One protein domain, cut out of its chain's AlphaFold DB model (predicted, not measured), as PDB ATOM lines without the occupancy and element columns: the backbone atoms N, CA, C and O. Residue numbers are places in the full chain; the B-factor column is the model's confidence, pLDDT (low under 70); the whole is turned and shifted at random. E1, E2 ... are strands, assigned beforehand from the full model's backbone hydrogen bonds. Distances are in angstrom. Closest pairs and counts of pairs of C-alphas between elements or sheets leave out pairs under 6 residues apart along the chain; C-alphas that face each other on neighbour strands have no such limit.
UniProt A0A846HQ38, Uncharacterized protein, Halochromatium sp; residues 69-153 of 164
ATOM      1  N   SER A  69     208.860 288.021 241.864       82.88
ATOM      2  CA  SER A  69     209.481 288.664 240.707       82.88
ATOM      3  C   SER A  69     209.967 290.069 241.054       82.88
ATOM      4  O   SER A  69     209.183 290.922 241.471       82.88
ATOM      5  N   LEU A  70     211.257 290.331 240.828       85.44
ATOM      6  CA  LEU A  70     211.885 291.631 241.047       85.44
ATOM      7  C   LEU A  70     212.301 292.274 239.717       85.44
ATOM      8  O   LEU A  70     213.202 291.796 239.031       85.44
ATOM      9  N   ARG A  71     211.695 293.413 239.379       86.69
ATOM     10  CA  ARG A  71     212.016 294.225 238.196       86.69
ATOM     11  C   ARG A  71     212.709 295.513 238.638       86.69
ATOM     12  O   ARG A  71     212.091 296.375 239.266       86.69
ATOM     13  N   LEU A  72     213.993 295.664 238.322       84.06
ATOM     14  CA  LEU A  72     214.849 296.736 238.856       84.06
ATOM     15  C   LEU A  72     214.828 298.023 238.026       84.06
ATOM     16  O   LEU A  72     215.181 299.088 238.528       84.06
ATOM     17  N   GLY A  73     214.353 297.976 236.784       78.88
ATOM     18  CA  GLY A  73     214.249 299.181 235.974       78.88
ATOM     19  C   GLY A  73     213.713 298.935 234.578       78.88
ATOM     20  O   GLY A  73     213.792 297.825 234.051       78.88
ATOM     21  N   HIS A  74     213.190 300.014 233.999       84.69
ATOM     22  CA  HIS A  74     212.815 300.097 232.598       84.69
ATOM     23  C   HIS A  74     213.624 301.220 231.956       84.69
ATOM     24  O   HIS A  74     213.577 302.354 232.428       84.69
ATOM     25  N   LEU A  75     214.327 300.914 230.874       82.81
ATOM     26  CA  LEU A  75     214.904 301.908 229.980       82.81
ATOM     27  C   LEU A  75     214.002 301.980 228.751       82.81
ATOM     28  O   LEU A  75     213.837 300.983 228.053       82.81
ATOM     29  N   THR A  76     213.381 303.132 228.511       82.81
ATOM     30  CA  THR A  76     212.563 303.359 227.309       82.81
ATOM     31  C   THR A  76     213.324 304.302 226.393       82.81
ATOM     32  O   THR A  76     213.720 305.380 226.828       82.81
ATOM     33  N   LEU A  77     213.546 303.890 225.147       76.94
ATOM     34  CA  LEU A  77     214.178 304.746 224.148       76.94
ATOM     35  C   LEU A  77     213.124 305.662 223.545       76.94
ATOM     36  O   LEU A  77     212.024 305.222 223.202       76.94
ATOM     37  N   MET A  78     213.462 306.944 223.429       75.75
ATOM     38  CA  MET A  78     212.582 307.900 222.779       75.75
ATOM     39  C   MET A  78     212.661 307.696 221.264       75.75
ATOM     40  O   MET A  78     213.757 307.775 220.712       75.75
ATOM     41  N   PRO A  79     211.534 307.502 220.566       63.66
ATOM     42  CA  PRO A  79     211.566 307.059 219.169       63.66
ATOM     43  C   PRO A  79     212.156 308.087 218.204       63.66
ATOM     44  O   PRO A  79     212.684 307.733 217.164       63.66
ATOM     45  N   LYS A  80     212.080 309.377 218.553       68.50
ATOM     46  CA  LYS A  80     212.683 310.472 217.774       68.50
ATOM     47  C   LYS A  80     214.191 310.614 217.997       68.50
ATOM     48  O   LYS A  80     214.836 311.394 217.305       68.50
ATOM     49  N   ALA A  81     214.738 309.941 219.008       64.38
ATOM     50  CA  ALA A  81     216.157 310.015 219.320       64.38
ATOM     51  C   ALA A  81     216.991 309.051 218.468       64.38
ATOM     52  O   ALA A  81     218.206 309.232 218.447       64.38
ATOM     53  N   LEU A  82     216.360 308.080 217.796       63.03
ATOM     54  CA  LEU A  82     217.012 307.018 217.034       63.03
ATOM     55  C   LEU A  82     216.331 306.822 215.675       63.03
ATOM     56  O   LEU A  82     215.110 306.957 215.567       63.03
ATOM     57  N   ASP A  83     217.103 306.469 214.654       65.25
ATOM     58  CA  ASP A  83     216.562 306.009 213.381       65.25
ATOM     59  C   ASP A  83     215.853 304.659 213.566       65.25
ATOM     60  O   ASP A  83     216.427 303.672 214.032       65.25
ATOM     61  N   ALA A  84     214.581 304.611 213.172       61.81
ATOM     62  CA  ALA A  84     213.759 303.415 213.274       61.81
ATOM     63  C   ALA A  84     214.275 302.278 212.380       61.81
ATOM     64  O   ALA A  84     214.071 301.113 212.719       61.81
ATOM     65  N   THR A  85     214.920 302.600 211.251       59.00
ATOM     66  CA  THR A  85     215.397 301.586 210.296       59.00
ATOM     67  C   THR A  85     216.740 300.980 210.694       59.00
ATOM     68  O   THR A  85     216.981 299.803 210.430       59.00
ATOM     69  N   GLY A  86     217.580 301.754 211.385       56.03
ATOM     70  CA  GLY A  86     218.878 301.332 211.907       56.03
ATOM     71  C   GLY A  86     218.867 300.820 213.349       56.03
ATOM     72  O   GLY A  86     219.924 300.421 213.842       56.03
ATOM     73  N   LEU A  87     217.719 300.822 214.040       61.03
ATOM     74  CA  LEU A  87     217.645 300.379 215.430       61.03
ATOM     75  C   LEU A  87     218.013 298.897 215.548       61.03
ATOM     76  O   LEU A  87     217.294 298.007 215.091       61.03
ATOM     77  N   CYS A  88     219.099 298.625 216.260       57.19
ATOM     78  CA  CYS A  88     219.529 297.280 216.585       57.19
ATOM     79  C   CYS A  88     219.620 297.089 218.099       57.19
ATOM     80  O   CYS A  88     219.853 298.017 218.881       57.19
ATOM     81  N   TYR A  89     219.444 295.844 218.518       64.06
ATOM     82  CA  TYR A  89     219.856 295.399 219.834       64.06
ATOM     83  C   TYR A  89     220.767 294.192 219.657       64.06
ATOM     84  O   TYR A  89     220.523 293.326 218.817       64.06
ATOM     85  N   ARG A  90     221.846 294.140 220.433       54.47
ATOM     86  CA  ARG A  90     222.802 293.031 220.392       54.47
ATOM     87  C   ARG A  90     222.873 292.372 221.751       54.47
ATOM     88  O   ARG A  90     223.082 293.036 222.765       54.47
ATOM     89  N   THR A  91     222.732 291.053 221.748       53.47
ATOM     90  CA  THR A  91     222.967 290.211 222.920       53.47
ATOM     91  C   THR A  91     223.654 288.912 222.533       53.47
ATOM     92  O   THR A  91     223.904 288.666 221.358       53.47
ATOM     93  N   HIS A  92     224.020 288.102 223.520       50.94
ATOM     94  CA  HIS A  92     224.801 286.888 223.320       50.94
ATOM     95  C   HIS A  92     224.079 285.691 223.958       50.94
ATOM     96  O   HIS A  92     224.343 285.378 225.121       50.94
ATOM     97  N   ASN A  93     223.159 285.047 223.219       50.12
ATOM     98  CA  ASN A  93     222.262 284.003 223.745       50.12
ATOM     99  C   ASN A  93     222.001 282.899 222.717       50.12
ATOM    100  O   ASN A  93     221.472 283.181 221.651       50.12
ATOM    101  N   GLY A  94     222.369 281.656 223.028       48.31
ATOM    102  CA  GLY A  94     222.132 280.499 222.157       48.31
ATOM    103  C   GLY A  94     220.896 279.690 222.570       48.31
ATOM    104  O   GLY A  94     221.025 278.826 223.433       48.31
ATOM    105  N   GLY A  95     219.725 279.939 221.963       41.88
ATOM    106  CA  GLY A  95     218.464 279.206 222.210       41.88
ATOM    107  C   GLY A  95     217.422 279.377 221.086       41.88
ATOM    108  O   GLY A  95     217.720 280.072 220.128       41.88
ATOM    109  N   VAL A  96     216.258 278.697 221.178       39.59
ATOM    110  CA  VAL A  96     215.234 278.567 220.097       39.59
ATOM    111  C   VAL A  96     213.752 278.735 220.540       39.59
ATOM    112  O   VAL A  96     212.840 278.358 219.807       39.59
ATOM    113  N   ALA A  97     213.452 279.289 221.725       34.97
ATOM    114  CA  ALA A  97     212.068 279.564 222.172       34.97
ATOM    115  C   ALA A  97     211.981 280.798 223.089       34.97
ATOM    116  O   ALA A  97     212.945 281.066 223.803       34.97
ATOM    117  N   LEU A  98     210.828 281.504 223.057       37.00
ATOM    118  CA  LEU A  98     210.488 282.779 223.737       37.00
ATOM    119  C   LEU A  98     211.672 283.412 224.484       37.00
ATOM    120  O   LEU A  98     211.917 283.181 225.668       37.00
ATOM    121  N   GLU A  99     212.448 284.170 223.716       44.12
ATOM    122  CA  GLU A  99     213.833 284.455 224.048       44.12
ATOM    123  C   GLU A  99     213.938 285.717 224.894       44.12
ATOM    124  O   GLU A  99     213.706 286.841 224.441       44.12
ATOM    125  N   ALA A 100     214.345 285.542 226.149       49.44
ATOM    126  CA  ALA A 100     214.972 286.636 226.855       49.44
ATOM    127  C   ALA A 100     216.229 287.044 226.077       49.44
ATOM    128  O   ALA A 100     217.103 286.224 225.789       49.44
ATOM    129  N   VAL A 101     216.320 288.333 225.772       55.09
ATOM    130  CA  VAL A 101     217.472 288.991 225.160       55.09
ATOM    131  C   VAL A 101     218.561 289.045 226.237       55.09
ATOM    132  O   VAL A 101     218.759 290.020 226.956       55.09
ATOM    133  N   GLY A 102     219.172 287.889 226.468       55.97
ATOM    134  CA  GLY A 102     219.984 287.595 227.629       55.97
ATOM    135  C   GLY A 102     221.250 288.438 227.730       55.97
ATOM    136  O   GLY A 102     221.997 288.711 226.789       55.97
ATOM    137  N   LEU A 103     221.452 288.869 228.962       68.00
ATOM    138  CA  LEU A 103     222.480 289.785 229.400       68.00
ATOM    139  C   LEU A 103     223.672 288.977 229.922       68.00
ATOM    140  O   LEU A 103     224.202 289.335 230.957       68.00
ATOM    141  N   THR A 104     224.049 287.842 229.324       67.62
ATOM    142  CA  THR A 104     224.939 286.834 229.954       67.62
ATOM    143  C   THR A 104     226.263 287.419 230.454       67.62
ATOM    144  O   THR A 104     226.654 287.181 231.592       67.62
ATOM    145  N   ARG A 105     226.906 288.283 229.657       73.06
ATOM    146  CA  ARG A 105     228.139 289.007 230.038       73.06
ATOM    147  C   ARG A 105     227.894 290.323 230.782       73.06
ATOM    148  O   ARG A 105     228.793 291.144 230.907       73.06
ATOM    149  N   GLY A 106     226.662 290.569 231.210       74.44
ATOM    150  CA  GLY A 106     226.286 291.827 231.837       74.44
ATOM    151  C   GLY A 106     226.077 292.973 230.856       74.44
ATOM    152  O   GLY A 106     225.829 294.071 231.317       74.44
ATOM    153  N   LEU A 107     226.164 292.772 229.541       81.06
ATOM    154  CA  LEU A 107     226.181 293.860 228.560       81.06
ATOM    155  C   LEU A 107     224.999 293.779 227.592       81.06
ATOM    156  O   LEU A 107     224.747 292.717 227.026       81.06
ATOM    157  N   ILE A 108     224.323 294.906 227.381       81.81
ATOM    158  CA  ILE A 108     223.371 295.105 226.286       81.81
ATOM    159  C   ILE A 108     223.563 296.497 225.690       81.81
ATOM    160  O   ILE A 108     223.798 297.467 226.410       81.81
ATOM    161  N   GLU A 109     223.472 296.578 224.370       81.38
ATOM    162  CA  GLU A 109     223.563 297.819 223.606       81.38
ATOM    163  C   GLU A 109     222.280 297.992 222.801       81.38
ATOM    164  O   GLU A 109     221.806 297.039 222.177       81.38
ATOM    165  N   LEU A 110     221.717 299.196 222.860       79.25
ATOM    166  CA  LEU A 110     220.520 299.595 222.133       79.25
ATOM    167  C   LEU A 110     220.810 300.902 221.405       79.25
ATOM    168  O   LEU A 110     221.205 301.872 222.049       79.25
ATOM    169  N   GLY A 111     220.603 300.948 220.098       74.50
ATOM    170  CA  GLY A 111     220.918 302.144 219.325       74.50
ATOM    171  C   GLY A 111     220.862 301.932 217.825       74.50
ATOM    172  O   GLY A 111     220.515 300.850 217.356       74.50
ATOM    173  N   ASP A 112     221.231 302.975 217.099       73.12
ATOM    174  CA  ASP A 112     221.461 302.976 215.660       73.12
ATOM    175  C   ASP A 112     222.953 303.233 215.358       73.12
ATOM    176  O   ASP A 112     223.817 303.088 216.229       73.12
ATOM    177  N   ALA A 113     223.269 303.578 214.109       70.06
ATOM    178  CA  ALA A 113     224.636 303.851 213.674       70.06
ATOM    179  C   ALA A 113     225.253 305.115 214.306       70.06
ATOM    180  O   ALA A 113     226.476 305.203 214.419       70.06
ATOM    181  N   GLU A 114     224.437 306.086 214.715       74.31
ATOM    182  CA  GLU A 114     224.890 307.385 215.220       74.31
ATOM    183  C   GLU A 114     224.818 307.478 216.747       74.31
ATOM    184  O   GLU A 114     225.609 308.186 217.374       74.31
ATOM    185  N   ARG A 115     223.858 306.787 217.367       78.75
ATOM    186  CA  ARG A 115     223.495 306.950 218.775       78.75
ATOM    187  C   ARG A 115     223.201 305.609 219.416       78.75
ATOM    188  O   ARG A 115     222.388 304.827 218.938       78.75
ATOM    189  N   TRP A 116     223.809 305.376 220.571       75.69
ATOM    190  CA  TRP A 116     223.626 304.140 221.317       75.69
ATOM    191  C   TRP A 116     223.614 304.377 222.820       75.69
ATOM    192  O   TRP A 116     224.244 305.289 223.352       75.69
ATOM    193  N   VAL A 117     222.902 303.498 223.512       81.94
ATOM    194  CA  VAL A 117     222.927 303.346 224.959       81.94
ATOM    195  C   VAL A 117     223.469 301.963 225.269       81.94
ATOM    196  O   VAL A 117     222.932 300.947 224.828       81.94
ATOM    197  N   ARG A 118     224.531 301.923 226.070       84.88
ATOM    198  CA  ARG A 118     225.109 300.687 226.592       84.88
ATOM    199  C   ARG A 118     224.748 300.548 228.053       84.88
ATOM    200  O   ARG A 118     225.102 301.390 228.873       84.88
ATOM    201  N   LEU A 119     224.105 299.442 228.383       84.19
ATOM    202  CA  LEU A 119     223.823 299.064 229.752       84.19
ATOM    203  C   LEU A 119     224.774 297.948 230.165       84.19
ATOM    204  O   LEU A 119     224.861 296.908 229.511       84.19
ATOM    205  N   ARG A 120     225.466 298.174 231.286       84.44
ATOM    206  CA  ARG A 120     226.303 297.172 231.942       84.44
ATOM    207  C   ARG A 120     225.741 296.823 233.319       84.44
ATOM    208  O   ARG A 120     225.499 297.700 234.138       84.44
ATOM    209  N   CYS A 121     225.584 295.535 233.573       82.06
ATOM    210  CA  CYS A 121     225.186 294.926 234.829       82.06
ATOM    211  C   CYS A 121     226.337 294.056 235.332       82.06
ATOM    212  O   CYS A 121     226.820 293.178 234.618       82.06
ATOM    213  N   GLU A 122     226.765 294.297 236.566       81.75
ATOM    214  CA  GLU A 122     227.789 293.490 237.217       81.75
ATOM    215  C   GLU A 122     227.200 292.140 237.655       81.75
ATOM    216  O   GLU A 122     226.370 292.073 238.566       81.75
ATOM    217  N   LYS A 123     227.617 291.054 236.997       74.44
ATOM    218  CA  LYS A 123     227.046 289.716 237.214       74.44
ATOM    219  C   LYS A 123     227.429 289.083 238.534       74.44
ATOM    220  O   LYS A 123     226.678 288.248 239.027       74.44
ATOM    221  N   THR A 124     228.541 289.514 239.118       72.50
ATOM    222  CA  THR A 124     228.927 289.105 240.473       72.50
ATOM    223  C   THR A 124     227.990 289.673 241.543       72.50
ATOM    224  O   THR A 124     227.948 289.147 242.647       72.50
ATOM    225  N   GLN A 125     227.226 290.726 241.224       72.44
ATOM    226  CA  GLN A 125     226.289 291.371 242.145       72.44
ATOM    227  C   GLN A 125     224.842 290.922 241.914       72.44
ATOM    228  O   GLN A 125     224.100 290.739 242.874       72.44
ATOM    229  N   ALA A 126     224.421 290.752 240.656       72.38
ATOM    230  CA  ALA A 126     223.081 290.265 240.337       72.38
ATOM    231  C   ALA A 126     223.015 289.557 238.975       72.38
ATOM    232  O   ALA A 126     223.456 290.075 237.943       72.38
ATOM    233  N   ALA A 127     222.356 288.399 238.940       75.00
ATOM    234  CA  ALA A 127     222.067 287.665 237.710       75.00
ATOM    235  C   ALA A 127     220.826 288.237 236.995       75.00
ATOM    236  O   ALA A 127     219.784 287.592 236.917       75.00
ATOM    237  N   LEU A 128     220.922 289.475 236.490       79.44
ATOM    238  CA  LEU A 128     219.795 290.126 235.806       79.44
ATOM    239  C   LEU A 128     219.568 289.579 234.396       79.44
ATOM    240  O   LEU A 128     220.516 289.358 233.640       79.44
ATOM    241  N   VAL A 129     218.307 289.447 234.015       80.62
ATOM    242  CA  VAL A 129     217.862 289.131 232.661       80.62
ATOM    243  C   VAL A 129     217.336 290.407 232.008       80.62
ATOM    244  O   VAL A 129     216.590 291.167 232.628       80.62
ATOM    245  N   GLY A 130     217.756 290.648 230.765       79.56
ATOM    246  CA  GLY A 130     217.227 291.716 229.923       79.56
ATOM    247  C   GLY A 130     216.031 291.215 229.119       79.56
ATOM    248  O   GLY A 130     216.094 290.157 228.497       79.56
ATOM    249  N   LEU A 131     214.940 291.974 229.133       79.94
ATOM    250  CA  LEU A 131     213.758 291.731 228.313       79.94
ATOM    251  C   LEU A 131     213.561 292.944 227.412       79.94
ATOM    252  O   LEU A 131     213.334 294.044 227.914       79.94
ATOM    253  N   VAL A 132     213.676 292.761 226.098       80.69
ATOM    254  CA  VAL A 132     213.455 293.836 225.127       80.69
ATOM    255  C   VAL A 132     212.058 293.693 224.539       80.69
ATOM    256  O   VAL A 132     211.671 292.627 224.074       80.69
ATOM    257  N   THR A 133     211.301 294.781 224.551       80.38
ATOM    258  CA  THR A 133     210.035 294.921 223.836       80.38
ATOM    259  C   THR A 133     210.222 295.978 222.763       80.38
ATOM    260  O   THR A 133     210.613 297.101 223.080       80.38
ATOM    261  N   HIS A 134     209.932 295.624 221.515       80.69
ATOM    262  CA  HIS A 134     209.908 296.550 220.392       80.69
ATOM    263  C   HIS A 134     208.559 296.445 219.682       80.69
ATOM    264  O   HIS A 134     208.147 295.348 219.305       80.69
ATOM    265  N   GLN A 135     207.855 297.565 219.535       81.19
ATOM    266  CA  GLN A 135     206.537 297.618 218.904       81.19
ATOM    267  C   GLN A 135     206.433 298.840 217.985       81.19
ATOM    268  O   GLN A 135     206.624 299.956 218.465       81.19
ATOM    269  N   PRO A 136     206.103 298.686 216.693       79.56
ATOM    270  CA  PRO A 136     205.713 299.808 215.843       79.56
ATOM    271  C   PRO A 136     204.420 300.456 216.362       79.56
ATOM    272  O   PRO A 136     203.459 299.756 216.674       79.56
ATOM    273  N   VAL A 137     204.374 301.787 216.449       81.38
ATOM    274  CA  VAL A 137     203.200 302.540 216.927       81.38
ATOM    275  C   VAL A 137     203.012 303.790 216.071       81.38
ATOM    276  O   VAL A 137     203.862 304.672 216.096       81.38
ATOM    277  N   GLN A 138     201.901 303.875 215.325       78.38
ATOM    278  CA  GLN A 138     201.465 305.064 214.562       78.38
ATOM    279  C   GLN A 138     202.585 305.774 213.764       78.38
ATOM    280  O   GLN A 138     202.822 306.967 213.930       78.38
ATOM    281  N   GLY A 139     203.305 305.041 212.908       71.88
ATOM    282  CA  GLY A 139     204.406 305.606 212.105       71.88
ATOM    283  C   GLY A 139     205.694 305.876 212.894       71.88
ATOM    284  O   GLY A 139     206.632 306.475 212.377       71.88
ATOM    285  N   SER A 140     205.748 305.425 214.143       75.38
ATOM    286  CA  SER A 140     206.916 305.437 215.012       75.38
ATOM    287  C   SER A 140     207.143 304.040 215.596       75.38
ATOM    288  O   SER A 140     206.581 303.048 215.128       75.38
ATOM    289  N   HIS A 141     207.972 303.941 216.625       77.12
ATOM    290  CA  HIS A 141     208.248 302.697 217.326       77.12
ATOM    291  C   HIS A 141     208.271 302.926 218.832       77.12
ATOM    292  O   HIS A 141     208.375 304.047 219.302       77.12
ATOM    293  N   PHE A 142     208.177 301.863 219.608       81.50
ATOM    294  CA  PHE A 142     208.307 301.867 221.051       81.50
ATOM    295  C   PHE A 142     209.303 300.780 221.421       81.50
ATOM    296  O   PHE A 142     209.034 299.601 221.203       81.50
ATOM    297  N   THR A 143     210.447 301.180 221.976       82.56
ATOM    298  CA  THR A 143     211.493 300.249 222.404       82.56
ATOM    299  C   THR A 143     211.734 300.395 223.895       82.56
ATOM    300  O   THR A 143     212.076 301.476 224.381       82.56
ATOM    301  N   ARG A 144     211.587 299.293 224.630       84.94
ATOM    302  CA  ARG A 144     211.821 299.231 226.071       84.94
ATOM    303  C   ARG A 144     212.687 298.035 226.426       84.94
ATOM    304  O   ARG A 144     212.408 296.921 226.004       84.94
ATOM    305  N   LEU A 145     213.680 298.266 227.275       84.81
ATOM    306  CA  LEU A 145     214.409 297.231 227.996       84.81
ATOM    307  C   LEU A 145     213.921 297.183 229.444       84.81
ATOM    308  O   LEU A 145     213.944 298.199 230.138       84.81
ATOM    309  N   ALA A 146     213.518 296.007 229.913       85.12
ATOM    310  CA  ALA A 146     213.262 295.723 231.318       85.12
ATOM    311  C   ALA A 146     214.382 294.848 231.898       85.12
ATOM    312  O   ALA A 146     214.824 293.894 231.258       85.12
ATOM    313  N   LEU A 147     214.825 295.164 233.116       85.50
ATOM    314  CA  LEU A 147     215.777 294.348 233.871       85.50
ATOM    315  C   LEU A 147     215.047 293.581 234.970       85.50
ATOM    316  O   LEU A 147     214.541 294.191 235.917       85.50
ATOM    317  N   SER A 148     215.026 292.257 234.860       82.75
ATOM    318  CA  SER A 148     214.446 291.371 235.870       82.75
ATOM    319  C   SER A 148     215.548 290.624 236.603       82.75
ATOM    320  O   SER A 148     216.414 290.025 235.970       82.75
ATOM    321  N   ALA A 149     215.517 290.627 237.930       79.19
ATOM    322  CA  ALA A 149     216.236 289.624 238.702       79.19
ATOM    323  C   ALA A 149     215.419 288.324 238.705       79.19
ATOM    324  O   ALA A 149     214.189 288.352 238.575       79.19
ATOM    325  N   ARG A 150     216.120 287.190 238.793       65.25
ATOM    326  CA  ARG A 150     215.510 285.868 238.966       65.25
ATOM    327  C   ARG A 150     214.761 285.817 240.305       65.25
ATOM    328  O   ARG A 150     215.139 286.518 241.240       65.25
ATOM    329  N   GLU A 151     213.722 284.986 240.363       57.25
ATOM    330  CA  GLU A 151     213.038 284.609 241.602       57.25
ATOM    331  C   GLU A 151     214.077 284.207 242.662       57.25
ATOM    332  O   GLU A 151     214.908 283.325 242.425       57.25
ATOM    333  N   LEU A 152     214.082 284.922 243.787       53.66
ATOM    334  CA  LEU A 152     214.883 284.579 244.957       53.66
ATOM    335  C   LEU A 152     214.110 283.495 245.709       53.66
ATOM    336  O   LEU A 152     213.241 283.796 246.521       53.66
ATOM    337  N   ASP A 153     214.365 282.234 245.369       48.84
ATOM    338  CA  ASP A 153     213.909 281.101 246.171       48.84
ATOM    339  C   ASP A 153     214.918 280.790 247.293       48.84
ATOM    340  O   ASP A 153     216.084 281.210 247.263       48.84
TER     341      ASP A 153
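What this domain is: This is residues 69 to 153 of the 164 residues of an uncharacterized protein of Halochromatium sp (UniProt A0A846HQ38). What shape would one see first? Two three-stranded antiparallel sheets are partly face to face, their strands running roughly along the longest axis: a long, twisted sheet in the order E1 - E6 - E5, and a smaller, flatter one in the order E2 - E3 - E4. A long loop, residues 91 to 106, swings out past the E2 edge of the smaller sheet before the chain returns as E3. What is the tally? The printed part has 85 residues, with no named helix and six strands, E1 to E6 in order along the chain; the class is all strand, though under half of the residues, 42 of 85, are in named elements. The whole is compact, with a radius of gyration of the C-alphas of 13.4 A, and elongated, spanning 43 by 26 by 23 A.

Where its parts are: Where is the larger sheet? E6 is residues 140 to 149, 30.0 A long; E5 is residues 128 to 137, 28.0 A. E1 is residues 69 to 77, 23.6 A, from C-alpha 69 at (209.481, 288.664, 240.707), and bends by 54 degrees at residue 72. E6 ends with C-alpha 149 at (216.236, 289.624, 238.702). Where is the smaller one? E2 is residues 88 to 90, 6.6 A; E3 is residues 107 to 111, 13.5 A; E4 is residues 116 to 120, 13.0 A.

How they stand to each other: How is the larger sheet paired? E5 and E6 form a hairpin, antiparallel at 164 degrees, with N 142 and O 135 at 2.7 A. On the other side of E6, E1 is antiparallel at 152 degrees, with N 75 and O 145 at 2.8 A. And the smaller sheet? E2, E3 and E4 are a meander, each strand the antiparallel neighbour of the one before. N 88 and O 111 are 2.9 A apart across the hairpin E2 and E3; N 117 and O 110 are 2.8 A apart across the hairpin E3 and E4. How near do the sheets come? The closest C-alphas of E3 and E5 are those of Ile 108 and Gly 130, 7.9 A apart. E1 and E3 are only just apart, at 8.4 A.

The domain as a whole: How far does it reach? The two C-alphas farthest apart, those of Gly 139 and Asp 153, are 43.0 A from each other. Is it unbroken? The printed part has no cut, and the one long link is E2 to E3, with 16 residues. Where is confidence low? The mean pLDDT of the printed part is 71.0, and residues 79 to 104 and 150 to 153 are under 70.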